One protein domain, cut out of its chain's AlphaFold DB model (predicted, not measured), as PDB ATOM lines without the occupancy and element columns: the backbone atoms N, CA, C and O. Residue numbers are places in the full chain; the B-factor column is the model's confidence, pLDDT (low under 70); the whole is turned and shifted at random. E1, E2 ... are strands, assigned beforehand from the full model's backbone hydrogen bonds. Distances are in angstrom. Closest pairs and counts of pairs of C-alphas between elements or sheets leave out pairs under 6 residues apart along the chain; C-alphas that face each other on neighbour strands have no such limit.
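This is residues 17 to 75 of the 194 residues of a protein of Mesorhizobium sp. LSHC426A00 (UniProt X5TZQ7). The model is a long, twisted ribbon made of the hairpin E1 and E2, with the short strand E5 side by side with the later residues of E2. A second, small hairpin, E3 and E4, lies beyond the end of E2 and prolongs the ribbon, while residues 17 to 26 before E1 fold back beside its first residues. The printed part has 59 residues with no named helix and five named strands, E1 to E5 in order along the chain, forming a sheet in the order E1 - E2 - E5 and a sheet E3 - E4, both antiparallel. The class is all strand. The whole is extended, with a radius of gyration of the C-alphas of 16.8 A, and its C-alphas span 53 by 23 by 17 A, a rod.

The printed part begins with residues that belong to no named strand, but residues 21 to 22 pair with residues 27 to 28, antiparallel; the latter belong to E1, the strand of residues 27 to 40. E1 bends by 73 degrees at residue 36. After a tight link comes E2, residues 43 to 55, the antiparallel neighbour of E1, with 164 degrees between their directions; the two form a hairpin. Near one end of the pair the C-alphas of Ile 28 and Tyr 54 face each other at 4.6 A, and near the other those of Glu 38 and Tyr 44 at 4.3 A. Across it, N 29 and O 53 are within hydrogen-bond range at 2.8 A, as are N 47 and O 35 at 2.8 A. E5, residues 72 to 75, is the antiparallel neighbour of E2, at 160 degrees. The C-alphas of Thr 53 and Ala 73 face each other at 4.3 A, and N 54 and O 72 are within hydrogen-bond range at 2.8 A. E2 is the inner strand of this twisted sheet, with E1 and E5 as its edge strands. Between E2 and E5 in the chain come E3, residues 59 to 62, and E4, residues 65 to 68, an antiparallel hairpin with 139 degrees between the directions. The C-alphas of Arg 61 and Phe 66 face each other at 4.5 A, and N 60 and O 67 are within hydrogen-bond range at 2.8 A. E3 and E4 are apart from E1, E2 and E5; E4 is only just apart from E2, with the closest C-alphas 8.3 A apart.

E1 begins at C-alpha 27, at (-37.672, -25.370, 14.801), and measures 35.7 A from first to last C-alpha, ending at C-alpha 40, at (-20.707, -12.254, 43.371). E2, residues 43 to 55, returns over 37.2 A to C-alpha 55, at (-35.243, -29.791, 16.286). E3, residues 59 to 62, measures 9.2 A. E4, residues 65 to 68, measures 10.1 A. E5, residues 72 to 75, measures 10.5 A and ends at C-alpha 75, at (-27.722, -24.073, 27.875).

The two C-alphas farthest apart are those of Gln 42 and Arg 63, 53.9 A, in the links E1 to E2 and E3 to E4. The first and last printed C-alphas, those of Gly 17 and Val 75, are 15.9 A apart. The printed part has no cut, and the links E1 to E2, E2 to E3, E3 to E4 and E4 to E5 are tight. The mean pLDDT of the printed part is 81.4. Six residues are under 70: residues 17 to 18, residue 60 and residues 67 to 69.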
ATOM      1  N   GLY A  17     -42.677 -24.175  28.497       52.12
ATOM      2  CA  GLY A  17     -43.628 -24.551  27.442       52.12
ATOM      3  C   GLY A  17     -43.836 -23.537  26.312       52.12
ATOM      4  O   GLY A  17     -44.812 -23.678  25.575       52.12
ATOM      5  N   ALA A  18     -42.938 -22.561  26.120       60.06
ATOM      6  CA  ALA A  18     -42.905 -21.751  24.897       60.06
ATOM      7  C   ALA A  18     -43.047 -22.641  23.643       60.06
ATOM      8  O   ALA A  18     -42.396 -23.679  23.523       60.06
ATOM      9  N   ARG A  19     -43.943 -22.287  22.718       70.00
ATOM     10  CA  ARG A  19     -44.136 -23.061  21.483       70.00
ATOM     11  C   ARG A  19     -42.874 -22.986  20.626       70.00
ATOM     12  O   ARG A  19     -42.188 -21.969  20.606       70.00
ATOM     13  N   TYR A  20     -42.600 -24.070  19.911       76.25
ATOM     14  CA  TYR A  20     -41.583 -24.076  18.869       76.25
ATOM     15  C   TYR A  20     -41.869 -22.981  17.838       76.25
ATOM     16  O   TYR A  20     -42.999 -22.867  17.360       76.25
ATOM     17  N   VAL A  21     -40.846 -22.205  17.501       82.75
ATOM     18  CA  VAL A  21     -40.850 -21.243  16.403       82.75
ATOM     19  C   VAL A  21     -40.097 -21.871  15.240       82.75
ATOM     20  O   VAL A  21     -38.963 -22.323  15.407       82.75
ATOM     21  N   SER A  22     -40.737 -21.919  14.076       82.88
ATOM     22  CA  SER A  22     -40.126 -22.445  12.859       82.88
ATOM     23  C   SER A  22     -39.166 -21.440  12.238       82.88
ATOM     24  O   SER A  22     -39.485 -20.260  12.108       82.88
ATOM     25  N   THR A  23     -37.994 -21.922  11.846       80.56
ATOM     26  CA  THR A  23     -36.981 -21.206  11.067       80.56
ATOM     27  C   THR A  23     -36.769 -21.922   9.730       80.56
ATOM     28  O   THR A  23     -37.356 -22.976   9.474       80.56
ATOM     29  N   SER A  24     -35.927 -21.364   8.857       79.06
ATOM     30  CA  SER A  24     -35.570 -21.984   7.574       79.06
ATOM     31  C   SER A  24     -34.866 -23.341   7.719       79.06
ATOM     32  O   SER A  24     -34.961 -24.170   6.817       79.06
ATOM     33  N   GLU A  25     -34.180 -23.596   8.838       79.69
ATOM     34  CA  GLU A  25     -33.341 -24.793   9.027       79.69
ATOM     35  C   GLU A  25     -33.938 -25.837   9.987       79.69
ATOM     36  O   GLU A  25     -33.542 -27.008   9.981       79.69
ATOM     37  N   GLY A  26     -34.927 -25.450  10.791       83.94
ATOM     38  CA  GLY A  26     -35.593 -26.317  11.757       83.94
ATOM     39  C   GLY A  26     -36.493 -25.515  12.685       83.94
ATOM     40  O   GLY A  26     -36.784 -24.358  12.421       83.94
ATOM     41  N   ASP A  27     -36.928 -26.109  13.789       85.81
ATOM     42  CA  ASP A  27     -37.672 -25.370  14.801       85.81
ATOM     43  C   ASP A  27     -36.835 -25.180  16.062       85.81
ATOM     44  O   ASP A  27     -36.135 -26.089  16.515       85.81
ATOM     45  N   ILE A  28     -36.970 -24.003  16.664       88.19
ATOM     46  CA  ILE A  28     -36.313 -23.636  17.915       88.19
ATOM     47  C   ILE A  28     -37.337 -23.383  19.017       88.19
ATOM     48  O   ILE A  28     -38.453 -22.930  18.771       88.19
ATOM     49  N   ARG A  29     -36.946 -23.643  20.258       86.75
ATOM     50  CA  ARG A  29     -37.696 -23.302  21.465       86.75
ATOM     51  C   ARG A  29     -36.719 -22.787  22.503       86.75
ATOM     52  O   ARG A  29     -35.686 -23.406  22.706       86.75
ATOM     53  N   MET A  30     -37.055 -21.713  23.204       87.06
ATOM     54  CA  MET A  30     -36.275 -21.257  24.351       87.06
ATOM     55  C   MET A  30     -37.131 -21.307  25.610       87.06
ATOM     56  O   MET A  30     -38.285 -20.888  25.591       87.06
ATOM     57  N   SER A  31     -36.570 -21.817  26.700       84.88
ATOM     58  CA  SER A  31     -37.162 -21.726  28.035       84.88
ATOM     59  C   SER A  31     -36.228 -20.958  28.956       84.88
ATOM     60  O   SER A  31     -35.021 -21.198  28.931       84.88
ATOM     61  N   ALA A  32     -36.787 -20.076  29.778       86.62
ATOM     62  CA  ALA A  32     -36.058 -19.371  30.823       86.62
ATOM     63  C   ALA A  32     -36.491 -19.898  32.198       86.62
ATOM     64  O   ALA A  32     -37.676 -20.124  32.446       86.62
ATOM     65  N   THR A  33     -35.547 -20.120  33.105       86.00
ATOM     66  CA  THR A  33     -35.829 -20.554  34.480       86.00
ATOM     67  C   THR A  33     -34.944 -19.786  35.447       86.00
ATOM     68  O   THR A  33     -33.754 -19.616  35.193       86.00
ATOM     69  N   LEU A  34     -35.519 -19.320  36.554       87.81
ATOM     70  CA  LEU A  34     -34.769 -18.701  37.641       87.81
ATOM     71  C   LEU A  34     -34.173 -19.790  38.532       87.81
ATOM     72  O   LEU A  34     -34.875 -20.704  38.966       87.81
ATOM     73  N   LYS A  35     -32.874 -19.692  38.808       86.62
ATOM     74  CA  LYS A  35     -32.163 -20.577  39.729       86.62
ATOM     75  C   LYS A  35     -31.330 -19.743  40.690       86.62
ATOM     76  O   LYS A  35     -30.605 -18.848  40.264       86.62
ATOM     77  N   LYS A  36     -31.352 -20.104  41.972       88.75
ATOM     78  CA  LYS A  36     -30.425 -19.540  42.953       88.75
ATOM     79  C   LYS A  36     -28.985 -19.891  42.564       88.75
ATOM     80  O   LYS A  36     -28.659 -21.063  42.367       88.75
ATOM     81  N   SER A  37     -28.137 -18.880  42.436       88.44
ATOM     82  CA  SER A  37     -26.738 -19.015  42.032       88.44
ATOM     83  C   SER A  37     -25.875 -17.976  42.738       88.44
ATOM     84  O   SER A  37     -26.367 -16.953  43.215       88.44
ATOM     85  N   GLU A  38     -24.573 -18.234  42.809       88.00
ATOM     86  CA  GLU A  38     -23.607 -17.249  43.283       88.00
ATOM     87  C   GLU A  38     -23.423 -16.161  42.211       88.00
ATOM     88  O   GLU A  38     -22.940 -16.420  41.103       88.00
ATOM     89  N   LEU A  39     -23.845 -14.937  42.534       84.44
ATOM     90  CA  LEU A  39     -23.791 -13.782  41.640       84.44
ATOM     91  C   LEU A  39     -22.520 -12.950  41.841       84.44
ATOM     92  O   LEU A  39     -22.050 -12.315  40.903       84.44
ATOM     93  N   GLN A  40     -21.974 -12.914  43.046       84.50
ATOM     94  CA  GLN A  40     -20.707 -12.254  43.371       84.50
ATOM     95  C   GLN A  40     -19.988 -13.131  44.389       84.50
ATOM     96  O   GLN A  40     -20.609 -14.048  44.920       84.50
ATOM     97  N   PHE A  41     -18.723 -12.842  44.696       86.06
ATOM     98  CA  PHE A  41     -17.985 -13.599  45.708       86.06
ATOM     99  C   PHE A  41     -18.795 -13.712  47.009       86.06
ATOM    100  O   PHE A  41     -19.097 -12.700  47.645       86.06
ATOM    101  N   GLN A  42     -19.191 -14.939  47.353       88.75
ATOM    102  CA  GLN A  42     -19.999 -15.289  48.524       88.75
ATOM    103  C   GLN A  42     -21.384 -14.615  48.609       88.75
ATOM    104  O   GLN A  42     -22.014 -14.620  49.666       88.75
ATOM    105  N   LYS A  43     -21.910 -14.060  47.508       87.25
ATOM    106  CA  LYS A  43     -23.268 -13.500  47.453       87.25
ATOM    107  C   LYS A  43     -24.134 -14.275  46.478       87.25
ATOM    108  O   LYS A  43     -23.842 -14.355  45.284       87.25
ATOM    109  N   TYR A  44     -25.249 -14.779  46.989       89.44
ATOM    110  CA  TYR A  44     -26.217 -15.557  46.229       89.44
ATOM    111  C   TYR A  44     -27.434 -14.713  45.870       89.44
ATOM    112  O   TYR A  44     -27.896 -13.897  46.664       89.44
ATOM    113  N   GLY A  45     -27.976 -14.955  44.687       87.88
ATOM    114  CA  GLY A  45     -29.227 -14.374  44.225       87.88
ATOM    115  C   GLY A  45     -29.799 -15.208  43.091       87.88
ATOM    116  O   GLY A  45     -29.317 -16.311  42.819       87.88
ATOM    117  N   ASP A  46     -30.817 -14.686  42.427       88.38
ATOM    118  CA  ASP A  46     -31.436 -15.396  41.319       88.38
ATOM    119  C   ASP A  46     -30.679 -15.129  40.015       88.38
ATOM    120  O   ASP A  46     -30.384 -13.990  39.655       88.38
ATOM    121  N   ALA A  47     -30.362 -16.205  39.300       85.81
ATOM    122  CA  ALA A  47     -29.777 -16.173  37.972       85.81
ATOM    123  C   ALA A  47     -30.740 -16.804  36.968       85.81
ATOM    124  O   ALA A  47     -31.347 -17.846  37.229       85.81
ATOM    125  N   TRP A  48     -30.843 -16.191  35.793       87.31
ATOM    126  CA  TRP A  48     -31.574 -16.770  34.678       87.31
ATOM    127  C   TRP A  48     -30.749 -17.870  34.012       87.31
ATOM    128  O   TRP A  48     -29.604 -17.661  33.617       87.31
ATOM    129  N   VAL A  49     -31.364 -19.035  33.841       88.00
ATOM    130  CA  VAL A  49     -30.861 -20.125  33.011       88.00
ATOM    131  C   VAL A  49     -31.742 -20.208  31.779       88.00
ATOM    132  O   VAL A  49     -32.952 -20.414  31.880       88.00
ATOM    133  N   PHE A  50     -31.125 -20.055  30.613       89.44
ATOM    134  CA  PHE A  50     -31.801 -20.175  29.331       89.44
ATOM    135  C   PHE A  50     -31.423 -21.507  28.697       89.44
ATOM    136  O   PHE A  50     -30.245 -21.830  28.564       89.44
ATOM    137  N   VAL A  51     -32.426 -22.277  28.296       89.06
ATOM    138  CA  VAL A  51     -32.237 -23.512  27.535       89.06
ATOM    139  C   VAL A  51     -32.807 -23.288  26.146       89.06
ATOM    140  O   VAL A  51     -34.004 -23.037  26.004       89.06
ATOM    141  N   LEU A  52     -31.945 -23.367  25.136       89.25
ATOM    142  CA  LEU A  52     -32.325 -23.382  23.733       89.25
ATOM    143  C   LEU A  52     -32.445 -24.826  23.278       89.25
ATOM    144  O   LEU A  52     -31.507 -25.612  23.374       89.25
ATOM    145  N   THR A  53     -33.597 -25.164  22.740       88.81
ATOM    146  CA  THR A  53     -33.877 -26.460  22.162       88.81
ATOM    147  C   THR A  53     -34.073 -26.313  20.665       88.81
ATOM    148  O   THR A  53     -34.798 -25.430  20.215       88.81
ATOM    149  N   TYR A  54     -33.423 -27.171  19.893       87.56
ATOM    150  CA  TYR A  54     -33.467 -27.189  18.441       87.56
ATOM    151  C   TYR A  54     -33.905 -28.566  17.953       87.56
ATOM    152  O   TYR A  54     -33.383 -29.594  18.390       87.56
ATOM    153  N   ARG A  55     -34.844 -28.587  17.010       85.06
ATOM    154  CA  ARG A  55     -35.243 -29.791  16.286       85.06
ATOM    155  C   ARG A  55     -35.118 -29.543  14.792       85.06
ATOM    156  O   ARG A  55     -35.630 -28.559  14.268       85.06
ATOM    157  N   LYS A  56     -34.474 -30.464  14.080       82.25
ATOM    158  CA  LYS A  56     -34.439 -30.398  12.619       82.25
ATOM    159  C   LYS A  56     -35.792 -30.847  12.065       82.25
ATOM    160  O   LYS A  56     -36.289 -31.905  12.455       82.25
ATOM    161  N   ASN A  57     -36.354 -30.106  11.112       70.69
ATOM    162  CA  ASN A  57     -37.616 -30.463  10.445       70.69
ATOM    163  C   ASN A  57     -37.417 -31.519   9.352       70.69
ATOM    164  O   ASN A  57     -37.877 -31.382   8.226       70.69
ATOM    165  N   VAL A  58     -36.703 -32.592   9.691       70.25
ATOM    166  CA  VAL A  58     -36.430 -33.708   8.786       70.25
ATOM    167  C   VAL A  58     -37.041 -34.970   9.375       70.25
ATOM    168  O   VAL A  58     -36.759 -35.350  10.515       70.25
ATOM    169  N   LEU A  59     -37.878 -35.628   8.578       71.38
ATOM    170  CA  LEU A  59     -38.373 -36.965   8.870       71.38
ATOM    171  C   LEU A  59     -37.315 -37.977   8.429       71.38
ATOM    172  O   LEU A  59     -37.010 -38.110   7.247       71.38
ATOM    173  N   ARG A  60     -36.742 -38.703   9.386       68.81
ATOM    174  CA  ARG A  60     -35.814 -39.798   9.122       68.81
ATOM    175  C   ARG A  60     -36.603 -41.097   8.996       68.81
ATOM    176  O   ARG A  60     -37.355 -41.466   9.897       68.81
ATOM    177  N   ARG A  61     -36.411 -41.822   7.894       73.88
ATOM    178  CA  ARG A  61     -36.967 -43.170   7.733       73.88
ATOM    179  C   ARG A  61     -36.233 -44.134   8.668       73.88
ATOM    180  O   ARG A  61     -35.006 -44.193   8.676       73.88
ATOM    181  N   THR A  62     -36.986 -44.874   9.470       75.12
ATOM    182  CA  THR A  62     -36.489 -45.885  10.415       75.12
ATOM    183  C   THR A  62     -37.209 -47.217  10.185       75.12
ATOM    184  O   THR A  62     -38.215 -47.263   9.478       75.12
ATOM    185  N   ARG A  63     -36.741 -48.305  10.820       74.69
ATOM    186  CA  ARG A  63     -37.433 -49.613  10.792       74.69
ATOM    187  C   ARG A  63     -38.877 -49.554  11.327       74.69
ATOM    188  O   ARG A  63     -39.665 -50.423  10.988       74.69
ATOM    189  N   LYS A  64     -39.225 -48.534  12.125       75.69
ATOM    190  CA  LYS A  64     -40.573 -48.297  12.683       75.69
ATOM    191  C   LYS A  64     -41.350 -47.184  11.947       75.69
ATOM    192  O   LYS A  64     -42.269 -46.608  12.516       75.69
ATOM    193  N   GLY A  65     -40.962 -46.833  10.715       81.50
ATOM    194  CA  GLY A  65     -41.590 -45.764   9.921       81.50
ATOM    195  C   GLY A  65     -40.824 -44.433   9.945       81.50
ATOM    196  O   GLY A  65     -39.633 -44.396  10.267       81.50
ATOM    197  N   PHE A  66     -41.483 -43.335   9.567       71.62
ATOM    198  CA  PHE A  66     -40.897 -41.988   9.595       71.62
ATOM    199  C   PHE A  66     -40.877 -41.438  11.026       71.62
ATOM    200  O   PHE A  66     -41.914 -41.331  11.673       71.62
ATOM    201  N   GLN A  67     -39.695 -41.082  11.517       68.69
ATOM    202  CA  GLN A  67     -39.487 -40.493  12.840       68.69
ATOM    203  C   GLN A  67     -38.917 -39.084  12.678       68.69
ATOM    204  O   GLN A  67     -38.080 -38.849  11.805       68.69
ATOM    205  N   LYS A  68     -39.351 -38.131  13.509       66.00
ATOM    206  CA  LYS A  68     -38.742 -36.792  13.533       66.00
ATOM    207  C   LYS A  68     -37.287 -36.887  14.002       66.00
ATOM    208  O   LYS A  68     -36.950 -37.741  14.823       66.00
ATOM    209  N   ALA A  69     -36.423 -36.029  13.462       69.38
ATOM    210  CA  ALA A  69     -35.039 -35.926  13.908       69.38
ATOM    211  C   ALA A  69     -34.950 -35.643  15.422       69.38
ATOM    212  O   ALA A  69     -35.842 -35.023  16.004       69.38
ATOM    213  N   LYS A  70     -33.867 -36.114  16.052       72.25
ATOM    214  CA  LYS A  70     -33.642 -35.978  17.496       72.25
ATOM    215  C   LYS A  70     -33.518 -34.500  17.884       72.25
ATOM    216  O   LYS A  70     -32.813 -33.740  17.224       72.25
ATOM    217  N   GLU A  71     -34.194 -34.136  18.963       82.00
ATOM    218  CA  GLU A  71     -34.125 -32.826  19.609       82.00
ATOM    219  C   GLU A  71     -32.764 -32.650  20.305       82.00
ATOM    220  O   GLU A  71     -32.280 -33.563  20.981       82.00
ATOM    221  N   ALA A  72     -32.132 -31.491  20.116       85.25
ATOM    222  CA  ALA A  72     -30.890 -31.099  20.775       85.25
ATOM    223  C   ALA A  72     -31.158 -29.910  21.701       85.25
ATOM    224  O   ALA A  72     -31.855 -28.977  21.311       85.25
ATOM    225  N   ALA A  73     -30.610 -29.930  22.915       85.56
ATOM    226  CA  ALA A  73     -30.767 -28.853  23.885       85.56
ATOM    227  C   ALA A  73     -29.404 -28.298  24.305       85.56
ATOM    228  O   ALA A  73     -28.464 -29.054  24.547       85.56
ATOM    229  N   PHE A  74     -29.327 -26.977  24.413       88.69
ATOM    230  CA  PHE A  74     -28.140 -26.213  24.762       88.69
ATOM    231  C   PHE A  74     -28.492 -25.258  25.895       88.69
ATOM    232  O   PHE A  74     -29.517 -24.578  25.842       88.69
ATOM    233  N   VAL A  75     -27.642 -25.176  26.914       89.56
ATOM    234  CA  VAL A  75     -27.722 -24.073  27.875       89.56
ATOM    235  C   VAL A  75     -27.069 -22.866  27.216       89.56
ATOM    236  O   VAL A  75     -25.907 -22.941  26.823       89.56
TER     237      VAL A  75